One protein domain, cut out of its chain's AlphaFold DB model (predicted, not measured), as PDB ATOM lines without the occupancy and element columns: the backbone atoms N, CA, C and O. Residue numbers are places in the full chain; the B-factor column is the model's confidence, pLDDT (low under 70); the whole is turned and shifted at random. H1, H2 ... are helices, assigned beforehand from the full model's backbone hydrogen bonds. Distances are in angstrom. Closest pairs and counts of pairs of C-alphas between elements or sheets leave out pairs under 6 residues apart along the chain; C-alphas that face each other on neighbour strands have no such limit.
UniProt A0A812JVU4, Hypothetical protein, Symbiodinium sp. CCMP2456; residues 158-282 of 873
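What this domain is: This is residues 158 to 282 of the 873 residues of the protein "Hypothetical protein" of Symbiodinium sp. CCMP2456 (UniProt A0A812JVU4). The longest helix, H3, folds back into H4, and H4 runs through the middle of a cluster of six crossed helices. H1 packs slantwise on the first half of H4, H5 crosses its second half, and the short H2 and H6 sit side by side, H6 bridging H1 and H5; residues 158 to 164 of H1 stick out at one end. The printed part has 125 residues and is all helix, with six named helices, H1 to H6 in order along the chain, and no named strand. It is compact, with a radius of gyration of the C-alphas of 15.3 A, and spans 50 by 36 by 24 A.

How they stand to each other: H3, residues 193 to 215, and H4, residues 225 to 245, form a helical hairpin; they touch at a steep tilt of 42 degrees, opposite ways, with the closest C-alphas those of Ser 203 and Cys 238, 4.7 A apart. H4 touches H5, residues 256 to 264, with residues 236 to 243 alone, about perpendicular at 74 degrees; the closest C-alphas, of Ala 240 and Leu 259, are 4.4 A apart. With residues 226 to 234 alone H4 touches H1, residues 158 to 179, the same way at a tilt of 35.0 degrees, only just steep; the closest C-alphas are those of Ser 172 and Val 230, 6.0 A apart. H6, residues 270 to 280, and H4 are near each other, with 10 pairs of C-alphas within 10 A. H6 touches H5 about perpendicular at 76 degrees, closest at the C-alphas of Val 263 and Arg 276, 5.6 A apart. H1 touches H6 with residues 173 to 177 alone, closest at the C-alphas of Asp 177 and Ala 271, 6.1 A apart. H2, residues 182 to 189, touches H6 at a shallow tilt of 18 degrees, the same way, closest at the C-alphas of Gln 189 and Ala 278, 6.1 A apart. H3 touches H2 with residues 195 to 199 alone, closest at the C-alphas of Met 187 and Cys 195, 5.6 A apart. Among the pairs that are apart are H1 and H3, and H3 and H5. In H1, H2, H3, H4, H5 and H6 every backbone O i to N i+4 pair is within hydrogen-bond range.

Where its parts are: H3 is 33.0 A from first to last C-alpha, beginning at C-alpha 193 (87.539, 3.720, 16.979). H1 is 31.6 A long and begins at C-alpha 158 (85.017, 28.040, -28.460). H4 is 30.2 A long, H6 15.5 A, H5 12.3 A and H2 10.2 A; H6 ends at C-alpha 280 (83.941, 21.452, 10.892).

The domain as a whole: The C-alphas farthest apart, of Asp 158 and Lys 193, are 51.6 A apart. The printed part has no cut and no long link. Residues 214 to 219 stand free, as do residues 158 to 164. The mean pLDDT of the printed part is 82.6, and residues 217 to 223 are under 70.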
ATOM      1  N   ASP A 158      85.300  27.484 -29.791       74.38
ATOM      2  CA  ASP A 158      85.017  28.040 -28.460       74.38
ATOM      3  C   ASP A 158      83.870  27.299 -27.741       74.38
ATOM      4  O   ASP A 158      83.921  27.067 -26.531       74.38
ATOM      5  N   GLU A 159      82.833  26.876 -28.472       76.38
ATOM      6  CA  GLU A 159      81.720  26.089 -27.918       76.38
ATOM      7  C   GLU A 159      82.122  24.638 -27.632       76.38
ATOM      8  O   GLU A 159      81.647  24.038 -26.663       76.38
ATOM      9  N   ALA A 160      83.002  24.073 -28.463       71.06
ATOM     10  CA  ALA A 160      83.575  22.752 -28.262       71.06
ATOM     11  C   ALA A 160      84.447  22.726 -27.000       71.06
ATOM     12  O   ALA A 160      84.287  21.825 -26.177       71.06
ATOM     13  N   GLU A 161      85.304  23.733 -26.802       76.38
ATOM     14  CA  GLU A 161      86.143  23.811 -25.604       76.38
ATOM     15  C   GLU A 161      85.291  23.985 -24.341       76.38
ATOM     16  O   GLU A 161      85.464  23.237 -23.382       76.38
ATOM     17  N   LYS A 162      84.271  24.857 -24.371       79.75
ATOM     18  CA  LYS A 162      83.334  25.013 -23.247       79.75
ATOM     19  C   LYS A 162      82.638  23.698 -22.876       79.75
ATOM     20  O   LYS A 162      82.583  23.328 -21.706       79.75
ATOM     21  N   LYS A 163      82.115  22.969 -23.866       78.25
ATOM     22  CA  LYS A 163      81.396  21.707 -23.631       78.25
ATOM     23  C   LYS A 163      82.324  20.576 -23.189       78.25
ATOM     24  O   LYS A 163      81.916  19.697 -22.434       78.25
ATOM     25  N   LYS A 164      83.577  20.597 -23.644       76.19
ATOM     26  CA  LYS A 164      84.633  19.708 -23.161       76.19
ATOM     27  C   LYS A 164      84.923  19.972 -21.682       76.19
ATOM     28  O   LYS A 164      84.966  19.007 -20.927       76.19
ATOM     29  N   THR A 165      85.024  21.234 -21.255       78.31
ATOM     30  CA  THR A 165      85.171  21.595 -19.833       78.31
ATOM     31  C   THR A 165      83.970  21.138 -19.002       78.31
ATOM     32  O   THR A 165      84.162  20.465 -17.995       78.31
ATOM     33  N   GLU A 166      82.734  21.395 -19.450       79.56
ATOM     34  CA  GLU A 166      81.508  20.947 -18.757       79.56
ATOM     35  C   GLU A 166      81.466  19.413 -18.585       79.56
ATOM     36  O   GLU A 166      81.134  18.901 -17.514       79.56
ATOM     37  N   ASN A 167      81.860  18.657 -19.618       76.62
ATOM     38  CA  ASN A 167      81.936  17.195 -19.548       76.62
ATOM     39  C   ASN A 167      83.069  16.708 -18.632       76.62
ATOM     40  O   ASN A 167      82.894  15.722 -17.919       76.62
ATOM     41  N   GLN A 168      84.226  17.378 -18.645       78.31
ATOM     42  CA  GLN A 168      85.337  17.069 -17.741       78.31
ATOM     43  C   GLN A 168      84.957  17.329 -16.278       78.31
ATOM     44  O   GLN A 168      85.294  16.522 -15.415       78.31
ATOM     45  N   GLU A 169      84.212  18.398 -15.990       78.62
ATOM     46  CA  GLU A 169      83.697  18.686 -14.648       78.62
ATOM     47  C   GLU A 169      82.698  17.619 -14.178       78.62
ATOM     48  O   GLU A 169      82.844  17.094 -13.073       78.62
ATOM     49  N   ALA A 170      81.742  17.232 -15.032       78.19
ATOM     50  CA  ALA A 170      80.767  16.185 -14.717       78.19
ATOM     51  C   ALA A 170      81.433  14.814 -14.496       78.19
ATOM     52  O   ALA A 170      81.095  14.095 -13.553       78.19
ATOM     53  N   LEU A 171      82.417  14.462 -15.330       77.50
ATOM     54  CA  LEU A 171      83.200  13.238 -15.166       77.50
ATOM     55  C   LEU A 171      84.040  13.282 -13.883       77.50
ATOM     56  O   LEU A 171      84.114  12.286 -13.166       77.50
ATOM     57  N   SER A 172      84.638  14.432 -13.562       78.06
ATOM     58  CA  SER A 172      85.387  14.622 -12.319       78.06
ATOM     59  C   SER A 172      84.507  14.403 -11.085       78.06
ATOM     60  O   SER A 172      84.922  13.713 -10.155       78.06
ATOM     61  N   GLU A 173      83.282  14.938 -11.090       78.62
ATOM     62  CA  GLU A 173      82.311  14.738 -10.010       78.62
ATOM     63  C   GLU A 173      81.881  13.272  -9.891       78.62
ATOM     64  O   GLU A 173      81.920  12.705  -8.802       78.62
ATOM     65  N   TYR A 174      81.577  12.613 -11.008       77.69
ATOM     66  CA  TYR A 174      81.209  11.199 -10.992       77.69
ATOM     67  C   TYR A 174      82.334  10.303 -10.450       77.69
ATOM     68  O   TYR A 174      82.094   9.418  -9.627       77.69
ATOM     69  N   LEU A 175      83.578  10.538 -10.880       77.81
ATOM     70  CA  LEU A 175      84.723   9.740 -10.442       77.81
ATOM     71  C   LEU A 175      85.057   9.978  -8.963       77.81
ATOM     72  O   LEU A 175      85.398   9.021  -8.265       77.81
ATOM     73  N   ILE A 176      84.939  11.216  -8.465       79.38
ATOM     74  CA  ILE A 176      85.176  11.491  -7.042       79.38
ATOM     75  C   ILE A 176      84.104  10.835  -6.168       79.38
ATOM     76  O   ILE A 176      84.454  10.279  -5.132       79.38
ATOM     77  N   ASP A 177      82.839  10.821  -6.596       75.81
ATOM     78  CA  ASP A 177      81.750  10.162  -5.866       75.81
ATOM     79  C   ASP A 177      81.897   8.627  -5.893       75.81
ATOM     80  O   ASP A 177      81.607   7.954  -4.901       75.81
ATOM     81  N   CYS A 178      82.435   8.058  -6.981       74.56
ATOM     82  CA  CYS A 178      82.800   6.638  -7.041       74.56
ATOM     83  C   CYS A 178      83.917   6.279  -6.045       74.56
ATOM     84  O   CYS A 178      83.825   5.270  -5.342       74.56
ATOM     85  N   LEU A 179      84.978   7.095  -5.979       76.94
ATOM     86  CA  LEU A 179      86.112   6.876  -5.071       76.94
ATOM     87  C   LEU A 179      85.733   7.137  -3.608       76.94
ATOM     88  O   LEU A 179      86.102   6.375  -2.713       76.94
ATOM     89  N   ALA A 180      84.960   8.192  -3.360       75.88
ATOM     90  CA  ALA A 180      84.409   8.542  -2.061       75.88
ATOM     91  C   ALA A 180      83.069   7.833  -1.824       75.88
ATOM     92  O   ALA A 180      82.070   8.476  -1.509       75.88
ATOM     93  N   SER A 181      83.064   6.503  -1.973       78.06
ATOM     94  CA  SER A 181      81.862   5.672  -1.858       78.06
ATOM     95  C   SER A 181      81.023   6.010  -0.617       78.06
ATOM     96  O   SER A 181      81.547   6.415   0.425       78.06
ATOM     97  N   GLU A 182      79.708   5.770  -0.670       77.38
ATOM     98  CA  GLU A 182      78.821   6.022   0.480       77.38
ATOM     99  C   GLU A 182      79.284   5.307   1.760       77.38
ATOM    100  O   GLU A 182      79.105   5.823   2.863       77.38
ATOM    101  N   GLN A 183      79.941   4.150   1.639       79.12
ATOM    102  CA  GLN A 183      80.520   3.449   2.787       79.12
ATOM    103  C   GLN A 183      81.693   4.225   3.394       79.12
ATOM    104  O   GLN A 183      81.776   4.340   4.619       79.12
ATOM    105  N   LEU A 184      82.577   4.786   2.560       81.50
ATOM    106  CA  LEU A 184      83.670   5.644   3.010       81.50
ATOM    107  C   LEU A 184      83.113   6.885   3.717       81.50
ATOM    108  O   LEU A 184      83.489   7.166   4.856       81.50
ATOM    109  N   LEU A 185      82.154   7.574   3.094       83.56
ATOM    110  CA  LEU A 185      81.511   8.764   3.661       83.56
ATOM    111  C   LEU A 185      80.763   8.461   4.967       83.56
ATOM    112  O   LEU A 185      80.823   9.253   5.907       83.56
ATOM    113  N   THR A 186      80.122   7.297   5.076       84.06
ATOM    114  CA  THR A 186      79.461   6.856   6.314       84.06
ATOM    115  C   THR A 186      80.471   6.648   7.443       84.06
ATOM    116  O   THR A 186      80.214   7.057   8.578       84.06
ATOM    117  N   MET A 187      81.651   6.079   7.153       86.75
ATOM    118  CA  MET A 187      82.728   5.947   8.146       86.75
ATOM    119  C   MET A 187      83.248   7.312   8.620       86.75
ATOM    120  O   MET A 187      83.592   7.450   9.795       86.75
ATOM    121  N   PHE A 188      83.266   8.325   7.747       85.19
ATOM    122  CA  PHE A 188      83.565   9.705   8.140       85.19
ATOM    123  C   PHE A 188      82.456  10.313   9.007       85.19
ATOM    124  O   PHE A 188      82.748  10.974   9.995       85.19
ATOM    125  N   GLN A 189      81.185  10.071   8.705       84.69
ATOM    126  CA  GLN A 189      80.071  10.625   9.486       84.69
ATOM    127  C   GLN A 189      79.884   9.936  10.850       84.69
ATOM    128  O   GLN A 189      79.336  10.532  11.773       84.69
ATOM    129  N   THR A 190      80.370   8.699  11.007       85.44
ATOM    130  CA  THR A 190      80.246   7.903  12.242       85.44
ATOM    131  C   THR A 190      81.609   7.383  12.734       85.44
ATOM    132  O   THR A 190      81.883   6.180  12.695       85.44
ATOM    133  N   PRO A 191      82.504   8.265  13.225       85.94
ATOM    134  CA  PRO A 191      83.909   7.936  13.478       85.94
ATOM    135  C   PRO A 191      84.132   7.142  14.777       85.94
ATOM    136  O   PRO A 191      84.749   7.614  15.737       85.94
ATOM    137  N   THR A 192      83.670   5.892  14.813       89.44
ATOM    138  CA  THR A 192      84.043   4.940  15.870       89.44
ATOM    139  C   THR A 192      85.550   4.646  15.833       89.44
ATOM    140  O   THR A 192      86.226   4.889  14.830       89.44
ATOM    141  N   LYS A 193      86.113   4.103  16.923       87.44
ATOM    142  CA  LYS A 193      87.539   3.720  16.979       87.44
ATOM    143  C   LYS A 193      87.913   2.748  15.849       87.44
ATOM    144  O   LYS A 193      88.954   2.925  15.218       87.44
ATOM    145  N   ASP A 194      87.041   1.788  15.555       87.75
ATOM    146  CA  ASP A 194      87.257   0.808  14.489       87.75
ATOM    147  C   ASP A 194      87.127   1.428  13.094       87.75
ATOM    148  O   ASP A 194      87.947   1.139  12.223       87.75
ATOM    149  N   CYS A 195      86.153   2.322  12.880       89.31
ATOM    150  CA  CYS A 195      86.018   3.073  11.627       89.31
ATOM    151  C   CYS A 195      87.262   3.924  11.353       89.31
ATOM    152  O   CYS A 195      87.799   3.868  10.252       89.31
ATOM    153  N   ARG A 196      87.780   4.641  12.360       91.94
ATOM    154  CA  ARG A 196      89.009   5.442  12.231       91.94
ATOM    155  C   ARG A 196      90.230   4.593  11.890       91.94
ATOM    156  O   ARG A 196      90.999   4.965  11.011       91.94
ATOM    157  N   LYS A 197      90.379   3.423  12.521       89.94
ATOM    158  CA  LYS A 197      91.460   2.482  12.194       89.94
ATOM    159  C   LYS A 197      91.358   1.977  10.750       89.94
ATOM    160  O   LYS A 197      92.366   1.929  10.055       89.94
ATOM    161  N   LYS A 198      90.156   1.614  10.290       88.38
ATOM    162  CA  LYS A 198      89.923   1.177   8.902       88.38
ATOM    163  C   LYS A 198      90.199   2.298   7.899       88.38
ATOM    164  O   LYS A 198      90.881   2.055   6.913       88.38
ATOM    165  N   LEU A 199      89.713   3.509   8.175       90.12
ATOM    166  CA  LEU A 199      89.970   4.694   7.356       90.12
ATOM    167  C   LEU A 199      91.468   4.982   7.244       90.12
ATOM    168  O   LEU A 199      91.955   5.169   6.136       90.12
ATOM    169  N   LEU A 200      92.196   4.942   8.364       92.38
ATOM    170  CA  LEU A 200      93.646   5.122   8.377       92.38
ATOM    171  C   LEU A 200      94.346   4.094   7.473       92.38
ATOM    172  O   LEU A 200      95.110   4.484   6.598       92.38
ATOM    173  N   LEU A 201      94.019   2.805   7.612       91.00
ATOM    174  CA  LEU A 201      94.610   1.737   6.794       91.00
ATOM    175  C   LEU A 201      94.312   1.893   5.295       91.00
ATOM    176  O   LEU A 201      95.208   1.713   4.472       91.00
ATOM    177  N   ILE A 202      93.070   2.233   4.931       88.94
ATOM    178  CA  ILE A 202      92.671   2.453   3.531       88.94
ATOM    179  C   ILE A 202      93.422   3.657   2.953       88.94
ATOM    180  O   ILE A 202      93.988   3.568   1.864       88.94
ATOM    181  N   SER A 203      93.462   4.772   3.688       92.38
ATOM    182  CA  SER A 203      94.149   5.987   3.255       92.38
ATOM    183  C   SER A 203      95.660   5.783   3.134       92.38
ATOM    184  O   SER A 203      96.248   6.221   2.151       92.38
ATOM    185  N   GLU A 204      96.298   5.076   4.070       91.50
ATOM    186  CA  GLU A 204      97.720   4.724   3.981       91.50
ATOM    187  C   GLU A 204      98.025   3.839   2.768       91.50
ATOM    188  O   GLU A 204      99.005   4.084   2.063       91.50
ATOM    189  N   ALA A 205      97.200   2.814   2.522       88.75
ATOM    190  CA  ALA A 205      97.368   1.918   1.381       88.75
ATOM    191  C   ALA A 205      97.248   2.680   0.055       88.75
ATOM    192  O   ALA A 205      98.096   2.513  -0.822       88.75
ATOM    193  N   PHE A 206      96.252   3.566  -0.061       89.19
ATOM    194  CA  PHE A 206      96.085   4.419  -1.235       89.19
ATOM    195  C   PHE A 206      97.282   5.354  -1.437       89.19
ATOM    196  O   PHE A 206      97.842   5.385  -2.528       89.19
ATOM    197  N   LEU A 207      97.717   6.086  -0.403       91.19
ATOM    198  CA  LEU A 207      98.831   7.036  -0.522       91.19
ATOM    199  C   LEU A 207     100.141   6.351  -0.931       91.19
ATOM    200  O   LEU A 207     100.872   6.887  -1.765       91.19
ATOM    201  N   LYS A 208     100.420   5.160  -0.386       88.56
ATOM    202  CA  LYS A 208     101.591   4.353  -0.761       88.56
ATOM    203  C   LYS A 208     101.517   3.906  -2.221       88.56
ATOM    204  O   LYS A 208     102.454   4.169  -2.970       88.56
ATOM    205  N   ALA A 209     100.397   3.305  -2.633       82.50
ATOM    206  CA  ALA A 209     100.198   2.849  -4.010       82.50
ATOM    207  C   ALA A 209     100.239   4.012  -5.016       82.50
ATOM    208  O   ALA A 209     100.830   3.895  -6.085       82.50
ATOM    209  N   PHE A 210      99.669   5.163  -4.654       84.75
ATOM    210  CA  PHE A 210      99.686   6.372  -5.472       84.75
ATOM    211  C   PHE A 210     101.102   6.939  -5.638       84.75
ATOM    212  O   PHE A 210     101.507   7.291  -6.746       84.75
ATOM    213  N   ALA A 211     101.886   7.001  -4.555       85.75
ATOM    214  CA  ALA A 211     103.280   7.439  -4.611       85.75
ATOM    215  C   ALA A 211     104.145   6.496  -5.464       85.75
ATOM    216  O   ALA A 211     104.954   6.962  -6.268       85.75
ATOM    217  N   GLU A 212     103.940   5.184  -5.332       81.88
ATOM    218  CA  GLU A 212     104.612   4.170  -6.144       81.88
ATOM    219  C   GLU A 212     104.252   4.315  -7.630       81.88
ATOM    220  O   GLU A 212     105.152   4.444  -8.462       81.88
ATOM    221  N   ALA A 213     102.963   4.416  -7.965       76.56
ATOM    222  CA  ALA A 213     102.494   4.610  -9.339       76.56
ATOM    223  C   ALA A 213     103.071   5.886  -9.981       76.56
ATOM    224  O   ALA A 213     103.523   5.861 -11.126       76.56
ATOM    225  N   LYS A 214     103.136   6.990  -9.225       77.00
ATOM    226  CA  LYS A 214     103.742   8.250  -9.682       77.00
ATOM    227  C   LYS A 214     105.254   8.125  -9.895       77.00
ATOM    228  O   LYS A 214     105.792   8.710 -10.833       77.00
ATOM    229  N   SER A 215     105.946   7.350  -9.056       77.62
ATOM    230  CA  SER A 215     107.387   7.097  -9.199       77.62
ATOM    231  C   SER A 215     107.728   6.240 -10.423       77.62
ATOM    232  O   SER A 215     108.783   6.429 -11.025       77.62
ATOM    233  N   GLN A 216     106.818   5.347 -10.826       72.81
ATOM    234  CA  GLN A 216     107.000   4.443 -11.962       72.81
ATOM    235  C   GLN A 216     106.772   5.112 -13.330       72.81
ATOM    236  O   GLN A 216     107.119   4.498 -14.335       72.81
ATOM    237  N   LYS A 217     106.263   6.360 -13.371       61.62
ATOM    238  CA  LYS A 217     106.016   7.259 -14.530       61.62
ATOM    239  C   LYS A 217     105.159   6.730 -15.693       61.62
ATOM    240  O   LYS A 217     104.373   7.494 -16.234       61.62
ATOM    241  N   LEU A 218     105.256   5.449 -16.040       54.16
ATOM    242  CA  LEU A 218     104.678   4.825 -17.232       54.16
ATOM    243  C   LEU A 218     103.145   4.835 -17.261       54.16
ATOM    244  O   LEU A 218     102.578   4.893 -18.336       54.16
ATOM    245  N   VAL A 219     102.472   4.793 -16.107       57.03
ATOM    246  CA  VAL A 219     101.000   4.701 -16.061       57.03
ATOM    247  C   VAL A 219     100.346   6.054 -15.782       57.03
ATOM    248  O   VAL A 219      99.298   6.346 -16.336       57.03
ATOM    249  N   TYR A 220     100.947   6.908 -14.945       61.94
ATOM    250  CA  TYR A 220     100.314   8.170 -14.531       61.94
ATOM    251  C   TYR A 220     100.384   9.264 -15.607       61.94
ATOM    252  O   TYR A 220      99.466  10.070 -15.708       61.94
ATOM    253  N   GLU A 221     101.450   9.295 -16.416       65.69
ATOM    254  CA  GLU A 221     101.595  10.263 -17.517       65.69
ATOM    255  C   GLU A 221     100.684   9.931 -18.717       65.69
ATOM    256  O   GLU A 221     100.393  10.812 -19.523       65.69
ATOM    257  N   GLU A 222     100.196   8.689 -18.813       64.12
ATOM    258  CA  GLU A 222      99.281   8.229 -19.869       64.12
ATOM    259  C   GLU A 222      97.793   8.397 -19.499       64.12
ATOM    260  O   GLU A 222      96.915   8.218 -20.346       64.12
ATOM    261  N   LEU A 223      97.481   8.751 -18.245       69.25
ATOM    262  CA  LEU A 223      96.102   8.937 -17.793       69.25
ATOM    263  C   LEU A 223      95.522  10.284 -18.262       69.25
ATOM    264  O   LEU A 223      96.224  11.298 -18.274       69.25
ATOM    265  N   PRO A 224      94.211  10.344 -18.574       77.94
ATOM    266  CA  PRO A 224      93.543  11.607 -18.871       77.94
ATOM    267  C   PRO A 224      93.696  12.619 -17.726       77.94
ATOM    268  O   PRO A 224      93.532  12.267 -16.557       77.94
ATOM    269  N   GLU A 225      93.911  13.897 -18.058       75.62
ATOM    270  CA  GLU A 225      94.132  14.977 -17.075       75.62
ATOM    271  C   GLU A 225      93.044  15.039 -15.989       75.62
ATOM    272  O   GLU A 225      93.340  15.248 -14.813       75.62
ATOM    273  N   VAL A 226      91.785  14.795 -16.366       77.94
ATOM    274  CA  VAL A 226      90.641  14.749 -15.443       77.94
ATOM    275  C   VAL A 226      90.766  13.623 -14.409       77.94
ATOM    276  O   VAL A 226      90.423  13.822 -13.245       77.94
ATOM    277  N   VAL A 227      91.301  12.461 -14.795       76.69
ATOM    278  CA  VAL A 227      91.522  11.319 -13.895       76.69
ATOM    279  C   VAL A 227      92.667  11.628 -12.938       76.69
ATOM    280  O   VAL A 227      92.524  11.421 -11.735       76.69
ATOM    281  N   CYS A 228      93.765  12.197 -13.442       79.75
ATOM    282  CA  CYS A 228      94.876  12.659 -12.608       79.75
ATOM    283  C   CYS A 228      94.405  13.690 -11.574       79.75
ATOM    284  O   CYS A 228      94.669  13.536 -10.384       79.75
ATOM    285  N   ALA A 229      93.615  14.683 -11.995       81.94
ATOM    286  CA  ALA A 229      93.058  15.694 -11.101       81.94
ATOM    287  C   ALA A 229      92.154  15.089 -10.008       81.94
ATOM    288  O   ALA A 229      92.225  15.493  -8.846       81.94
ATOM    289  N   VAL A 230      91.323  14.100 -10.355       81.94
ATOM    290  CA  VAL A 230      90.476  13.370  -9.396       81.94
ATOM    291  C   VAL A 230      91.319  12.570  -8.403       81.94
ATOM    292  O   VAL A 230      91.058  12.619  -7.200       81.94
ATOM    293  N   LEU A 231      92.342  11.854  -8.873       83.81
ATOM    294  CA  LEU A 231      93.222  11.075  -8.005       83.81
ATOM    295  C   LEU A 231      94.038  11.972  -7.069       83.81
ATOM    296  O   LEU A 231      94.164  11.649  -5.890       83.81
ATOM    297  N   ASP A 232      94.528  13.119  -7.545       85.69
ATOM    298  CA  ASP A 232      95.225  14.109  -6.717       85.69
ATOM    299  C   ASP A 232      94.298  14.721  -5.647       85.69
ATOM    300  O   ASP A 232      94.718  14.936  -4.503       85.69
ATOM    301  N   ARG A 233      93.012  14.929  -5.955       85.56
ATOM    302  CA  ARG A 233      92.006  15.341  -4.958       85.56
ATOM    303  C   ARG A 233      91.724  14.249  -3.934       85.56
ATOM    304  O   ARG A 233      91.731  14.507  -2.730       85.56
ATOM    305  N   PHE A 234      91.540  13.008  -4.378       86.50
ATOM    306  CA  PHE A 234      91.332  11.880  -3.469       86.50
ATOM    307  C   PHE A 234      92.569  11.603  -2.597       86.50
ATOM    308  O   PHE A 234      92.443  11.287  -1.410       86.50
ATOM    309  N   ARG A 235      93.775  11.829  -3.132       89.88
ATOM    310  CA  ARG A 235      95.032  11.861  -2.371       89.88
ATOM    311  C   ARG A 235      94.982  12.913  -1.271       89.88
ATOM    312  O   ARG A 235      95.371  12.602  -0.149       89.88
ATOM    313  N   ALA A 236      94.489  14.120  -1.553       88.94
ATOM    314  CA  ALA A 236      94.342  15.169  -0.545       88.94
ATOM    315  C   ALA A 236      93.388  14.741   0.590       88.94
ATOM    316  O   ALA A 236      93.719  14.896   1.764       88.94
ATOM    317  N   ILE A 237      92.263  14.097   0.255       88.69
ATOM    318  CA  ILE A 237      91.315  13.528   1.232       88.69
ATOM    319  C   ILE A 237      91.986  12.453   2.103       88.69
ATOM    320  O   ILE A 237      91.874  12.477   3.332       88.69
ATOM    321  N   CYS A 238      92.716  11.517   1.491       90.88
ATOM    322  CA  CYS A 238      93.431  10.465   2.218       90.88
ATOM    323  C   CYS A 238      94.558  11.039   3.089       90.88
ATOM    324  O   CYS A 238      94.721  10.632   4.236       90.88
ATOM    325  N   SER A 239      95.296  12.025   2.583       93.25
ATOM    326  CA  SER A 239      96.343  12.752   3.307       93.25
ATOM    327  C   SER A 239      95.790  13.481   4.534       93.25
ATOM    328  O   SER A 239      96.356  13.383   5.626       93.25
ATOM    329  N   ALA A 240      94.635  14.133   4.393       90.44
ATOM    330  CA  ALA A 240      93.917  14.766   5.492       90.44
ATOM    331  C   ALA A 240      93.478  13.742   6.554       90.44
ATOM    332  O   ALA A 240      93.683  13.949   7.753       90.44
ATOM    333  N   CYS A 241      92.949  12.594   6.117       90.00
ATOM    334  CA  CYS A 241      92.557  11.492   6.993       90.00
ATOM    335  C   CYS A 241      93.744  10.929   7.795       90.00
ATOM    336  O   CYS A 241      93.640  10.764   9.014       90.00
ATOM    337  N   VAL A 242      94.881  10.673   7.141       93.75
ATOM    338  CA  VAL A 242      96.100  10.193   7.811       93.75
ATOM    339  C   VAL A 242      96.638  11.250   8.770       93.75
ATOM    340  O   VAL A 242      96.937  10.919   9.912       93.75
ATOM    341  N   SER A 243      96.673  12.525   8.366       92.19
ATOM    342  CA  SER A 243      97.134  13.625   9.227       92.19
ATOM    343  C   SER A 243      96.322  13.717  10.522       92.19
ATOM    344  O   SER A 243      96.883  13.940  11.592       92.19
ATOM    345  N   LEU A 244      95.007  13.495  10.463       90.94
ATOM    346  CA  LEU A 244      94.134  13.529  11.638       90.94
ATOM    347  C   LEU A 244      94.226  12.277  12.514       90.94
ATOM    348  O   LEU A 244      94.171  12.395  13.736       90.94
ATOM    349  N   ASN A 245      94.353  11.087  11.925       91.44
ATOM    350  CA  ASN A 245      94.297   9.830  12.679       91.44
ATOM    351  C   ASN A 245      95.663   9.319  13.141       91.44
ATOM    352  O   ASN A 245      95.740   8.661  14.177       91.44
ATOM    353  N   HIS A 246      96.724   9.586  12.383       92.69
ATOM    354  CA  HIS A 246      98.072   9.174  12.738       92.69
ATOM    355  C   HIS A 246      98.755  10.298  13.522       92.69
ATOM    356  O   HIS A 246      98.788  11.432  13.040       92.69
ATOM    357  N   PRO A 247      99.318  10.033  14.712       90.88
ATOM    358  CA  PRO A 247      99.835  11.105  15.552       90.88
ATOM    359  C   PRO A 247     101.189  11.636  15.050       90.88
ATOM    360  O   PRO A 247     101.469  12.823  15.207       90.88
ATOM    361  N   ARG A 248     101.993  10.802  14.366       92.25
ATOM    362  CA  ARG A 248     103.251  11.210  13.709       92.25
ATOM    363  C   ARG A 248     102.969  12.025  12.431       92.25
ATOM    364  O   ARG A 248     102.353  11.464  11.520       92.25
ATOM    365  N   PRO A 249     103.427  13.286  12.326       91.06
ATOM    366  CA  PRO A 249     103.367  14.084  11.103       91.06
ATOM    367  C   PRO A 249     104.116  13.411   9.948       91.06
ATOM    368  O   PRO A 249     105.113  12.722  10.163       91.06
ATOM    369  N   GLY A 250     103.637  13.605   8.718       89.12
ATOM    370  CA  GLY A 250     104.289  13.068   7.518       89.12
ATOM    371  C   GLY A 250     104.099  11.566   7.295       89.12
ATOM    372  O   GLY A 250     104.622  11.024   6.320       89.12
ATOM    373  N   HIS A 251     103.359  10.867   8.166       92.06
ATOM    374  CA  HIS A 251     103.138   9.430   8.015       92.06
ATOM    375  C   HIS A 251     102.504   9.114   6.655       92.06
ATOM    376  O   HIS A 251     101.585   9.811   6.224       92.06
ATOM    377  N   ALA A 252     103.016   8.089   5.968       88.75
ATOM    378  CA  ALA A 252     102.604   7.706   4.613       88.75
ATOM    379  C   ALA A 252     102.607   8.865   3.584       88.75
ATOM    380  O   ALA A 252     101.837   8.842   2.628       88.75
ATOM    381  N   GLY A 253     103.453   9.888   3.773       87.81
ATOM    382  CA  GLY A 253     103.518  11.056   2.884       87.81
ATOM    383  C   GLY A 253     102.362  12.047   3.057       87.81
ATOM    384  O   GLY A 253     102.124  12.874   2.175       87.81
ATOM    385  N   SER A 254     101.628  11.958   4.170       92.06
ATOM    386  CA  SER A 254     100.562  12.902   4.509       92.06
ATOM    387  C   SER A 254     101.092  14.309   4.796       92.06
ATOM    388  O   SER A 254     102.213  14.493   5.272       92.06
ATOM    389  N   ASN A 255     100.277  15.318   4.504       89.00
ATOM    390  CA  ASN A 255     100.604  16.725   4.683       89.00
ATOM    391  C   ASN A 255      99.410  17.464   5.299       89.00
ATOM    392  O   ASN A 255      98.292  17.417   4.787       89.00
ATOM    393  N   THR A 256      99.666  18.206   6.377       87.50
ATOM    394  CA  THR A 256      98.659  19.014   7.076       87.50
ATOM    395  C   THR A 256      98.097  20.138   6.206       87.50
ATOM    396  O   THR A 256      96.959  20.557   6.416       87.50
ATOM    397  N   LYS A 257      98.846  20.578   5.186       89.44
ATOM    398  CA  LYS A 257      98.362  21.518   4.174       89.44
ATOM    399  C   LYS A 257      97.149  20.972   3.421       89.44
ATOM    400  O   LYS A 257      96.202  21.718   3.227       89.44
ATOM    401  N   ASP A 258      97.131  19.684   3.075       88.38
ATOM    402  CA  ASP A 258      96.003  19.089   2.340       88.38
ATOM    403  C   ASP A 258      94.705  19.167   3.152       88.38
ATOM    404  O   ASP A 258      93.633  19.432   2.614       88.38
ATOM    405  N   LEU A 259      94.807  18.985   4.470       88.00
ATOM    406  CA  LEU A 259      93.684  19.146   5.384       88.00
ATOM    407  C   LEU A 259      93.238  20.608   5.488       88.00
ATOM    408  O   LEU A 259      92.041  20.884   5.438       88.00
ATOM    409  N   LEU A 260      94.184  21.541   5.627       86.56
ATOM    410  CA  LEU A 260      93.871  22.968   5.674       86.56
ATOM    411  C   LEU A 260      93.193  23.421   4.378       86.56
ATOM    412  O   LEU A 260      92.170  24.102   4.436       86.56
ATOM    413  N   ASP A 261      93.711  23.001   3.227       86.44
ATOM    414  CA  ASP A 261      93.174  23.344   1.914       86.44
ATOM    415  C   ASP A 261      91.747  22.793   1.753       86.44
ATOM    416  O   ASP A 261      90.850  23.535   1.344       86.44
ATOM    417  N   LEU A 262      91.507  21.545   2.178       85.00
ATOM    418  CA  LEU A 262      90.192  20.893   2.144       85.00
ATOM    419  C   LEU A 262      89.146  21.589   3.037       85.00
ATOM    420  O   LEU A 262      87.960  21.645   2.685       85.00
ATOM    421  N   VAL A 263      89.565  22.120   4.191       85.50
ATOM    422  CA  VAL A 263      88.690  22.842   5.130       85.50
ATOM    423  C   VAL A 263      88.419  24.278   4.660       85.50
ATOM    424  O   VAL A 263      87.288  24.754   4.782       85.50
ATOM    425  N   THR A 264      89.415  24.961   4.088       84.56
ATOM    426  CA  THR A 264      89.357  26.404   3.786       84.56
ATOM    427  C   THR A 264      88.781  26.745   2.409       84.56
ATOM    428  O   THR A 264      87.994  27.685   2.299       84.56
ATOM    429  N   HIS A 265      89.106  25.999   1.352       82.62
ATOM    430  CA  HIS A 265      88.742  26.379  -0.021       82.62
ATOM    431  C   HIS A 265      87.347  25.895  -0.389       82.62
ATOM    432  O   HIS A 265      87.103  24.705  -0.356       82.62
ATOM    433  N   SER A 266      86.395  26.744  -0.777       78.00
ATOM    434  CA  SER A 266      85.089  26.278  -1.289       78.00
ATOM    435  C   SER A 266      85.239  25.343  -2.494       78.00
ATOM    436  O   SER A 266      85.955  25.662  -3.436       78.00
ATOM    437  N   THR A 267      84.523  24.222  -2.474       79.94
ATOM    438  CA  THR A 267      84.479  23.232  -3.561       79.94
ATOM    439  C   THR A 267      83.045  23.060  -4.048       79.94
ATOM    440  O   THR A 267      82.103  23.198  -3.262       79.94
ATOM    441  N   SER A 268      82.859  22.788  -5.340       77.06
ATOM    442  CA  SER A 268      81.559  22.443  -5.925       77.06
ATOM    443  C   SER A 268      81.166  20.990  -5.632       77.06
ATOM    444  O   SER A 268      79.967  20.725  -5.505       77.06
ATOM    445  N   HIS A 269      82.142  20.102  -5.405       78.75
ATOM    446  CA  HIS A 269      81.963  18.650  -5.310       78.75
ATOM    447  C   HIS A 269      81.231  18.190  -4.044       78.75
ATOM    448  O   HIS A 269      81.527  18.621  -2.923       78.75
ATOM    449  N   SER A 270      80.275  17.277  -4.227       79.25
ATOM    450  CA  SER A 270      79.382  16.796  -3.169       79.25
ATOM    451  C   SER A 270      80.130  16.051  -2.046       79.25
ATOM    452  O   SER A 270      79.933  16.353  -0.861       79.25
ATOM    453  N   ALA A 271      81.054  15.148  -2.399       73.56
ATOM    454  CA  ALA A 271      81.848  14.364  -1.457       73.56
ATOM    455  C   ALA A 271      82.749  15.238  -0.567       73.56
ATOM    456  O   ALA A 271      82.753  15.095   0.658       73.56
ATOM    457  N   GLU A 272      83.461  16.203  -1.153       81.19
ATOM    458  CA  GLU A 272      84.332  17.116  -0.403       81.19
ATOM    459  C   GLU A 272      83.533  18.041   0.530       81.19
ATOM    460  O   GLU A 272      83.960  18.290   1.659       81.19
ATOM    461  N   LYS A 273      82.333  18.492   0.124       83.56
ATOM    462  CA  LYS A 273      81.416  19.234   1.012       83.56
ATOM    463  C   LYS A 273      81.008  18.402   2.228       83.56
ATOM    464  O   LYS A 273      80.987  18.921   3.346       83.56
ATOM    465  N   ARG A 274      80.687  17.116   2.029       81.75
ATOM    466  CA  ARG A 274      80.330  16.195   3.124       81.75
ATOM    467  C   ARG A 274      81.509  15.951   4.064       81.75
ATOM    468  O   ARG A 274      81.312  15.969   5.278       81.75
ATOM    469  N   LEU A 275      82.717  15.786   3.526       78.44
ATOM    470  CA  LEU A 275      83.942  15.634   4.317       78.44
ATOM    471  C   LEU A 275      84.266  16.897   5.113       78.44
ATOM    472  O   LEU A 275      84.507  16.813   6.314       78.44
ATOM    473  N   ARG A 276      84.181  18.078   4.488       83.75
ATOM    474  CA  ARG A 276      84.349  19.353   5.194       83.75
ATOM    475  C   ARG A 276      83.381  19.476   6.352       83.75
ATOM    476  O   ARG A 276      83.808  19.815   7.447       83.75
ATOM    477  N   LYS A 277      82.101  19.173   6.116       84.50
ATOM    478  CA  LYS A 277      81.087  19.202   7.170       84.50
ATOM    479  C   LYS A 277      81.479  18.291   8.336       84.50
ATOM    480  O   LYS A 277      81.346  18.714   9.472       84.50
ATOM    481  N   ALA A 278      82.004  17.093   8.073       82.38
ATOM    482  CA  ALA A 278      82.463  16.193   9.133       82.38
ATOM    483  C   ALA A 278      83.639  16.781   9.943       82.38
ATOM    484  O   ALA A 278      83.680  16.609  11.163       82.38
ATOM    485  N   PHE A 279      84.563  17.493   9.286       80.31
ATOM    486  CA  PHE A 279      85.709  18.137   9.938       80.31
ATOM    487  C   PHE A 279      85.346  19.404  10.717       80.31
ATOM    488  O   PHE A 279      85.995  19.654  11.724       80.31
ATOM    489  N   THR A 280      84.336  20.167  10.282       81.81
ATOM    490  CA  THR A 280      83.941  21.452  10.892       81.81
ATOM    491  C   THR A 280      82.727  21.370  11.817       81.81
ATOM    492  O   THR A 280      82.327  22.379  12.401       81.81
ATOM    493  N   GLU A 281      82.097  20.198  11.943       86.19
ATOM    494  CA  GLU A 281      80.940  19.997  12.815       86.19
ATOM    495  C   GLU A 281      81.340  20.147  14.297       86.19
ATOM    496  O   GLU A 281      82.144  19.350  14.802       86.19
ATOM    497  N   PRO A 282      80.783  21.137  15.026       85.31
ATOM    498  CA  PRO A 282      81.164  21.392  16.409       85.31
ATOM    499  C   PRO A 282      80.943  20.169  17.300       85.31
ATOM    500  O   PRO A 282      79.862  19.586  17.333       85.31
TER     501      PRO A 282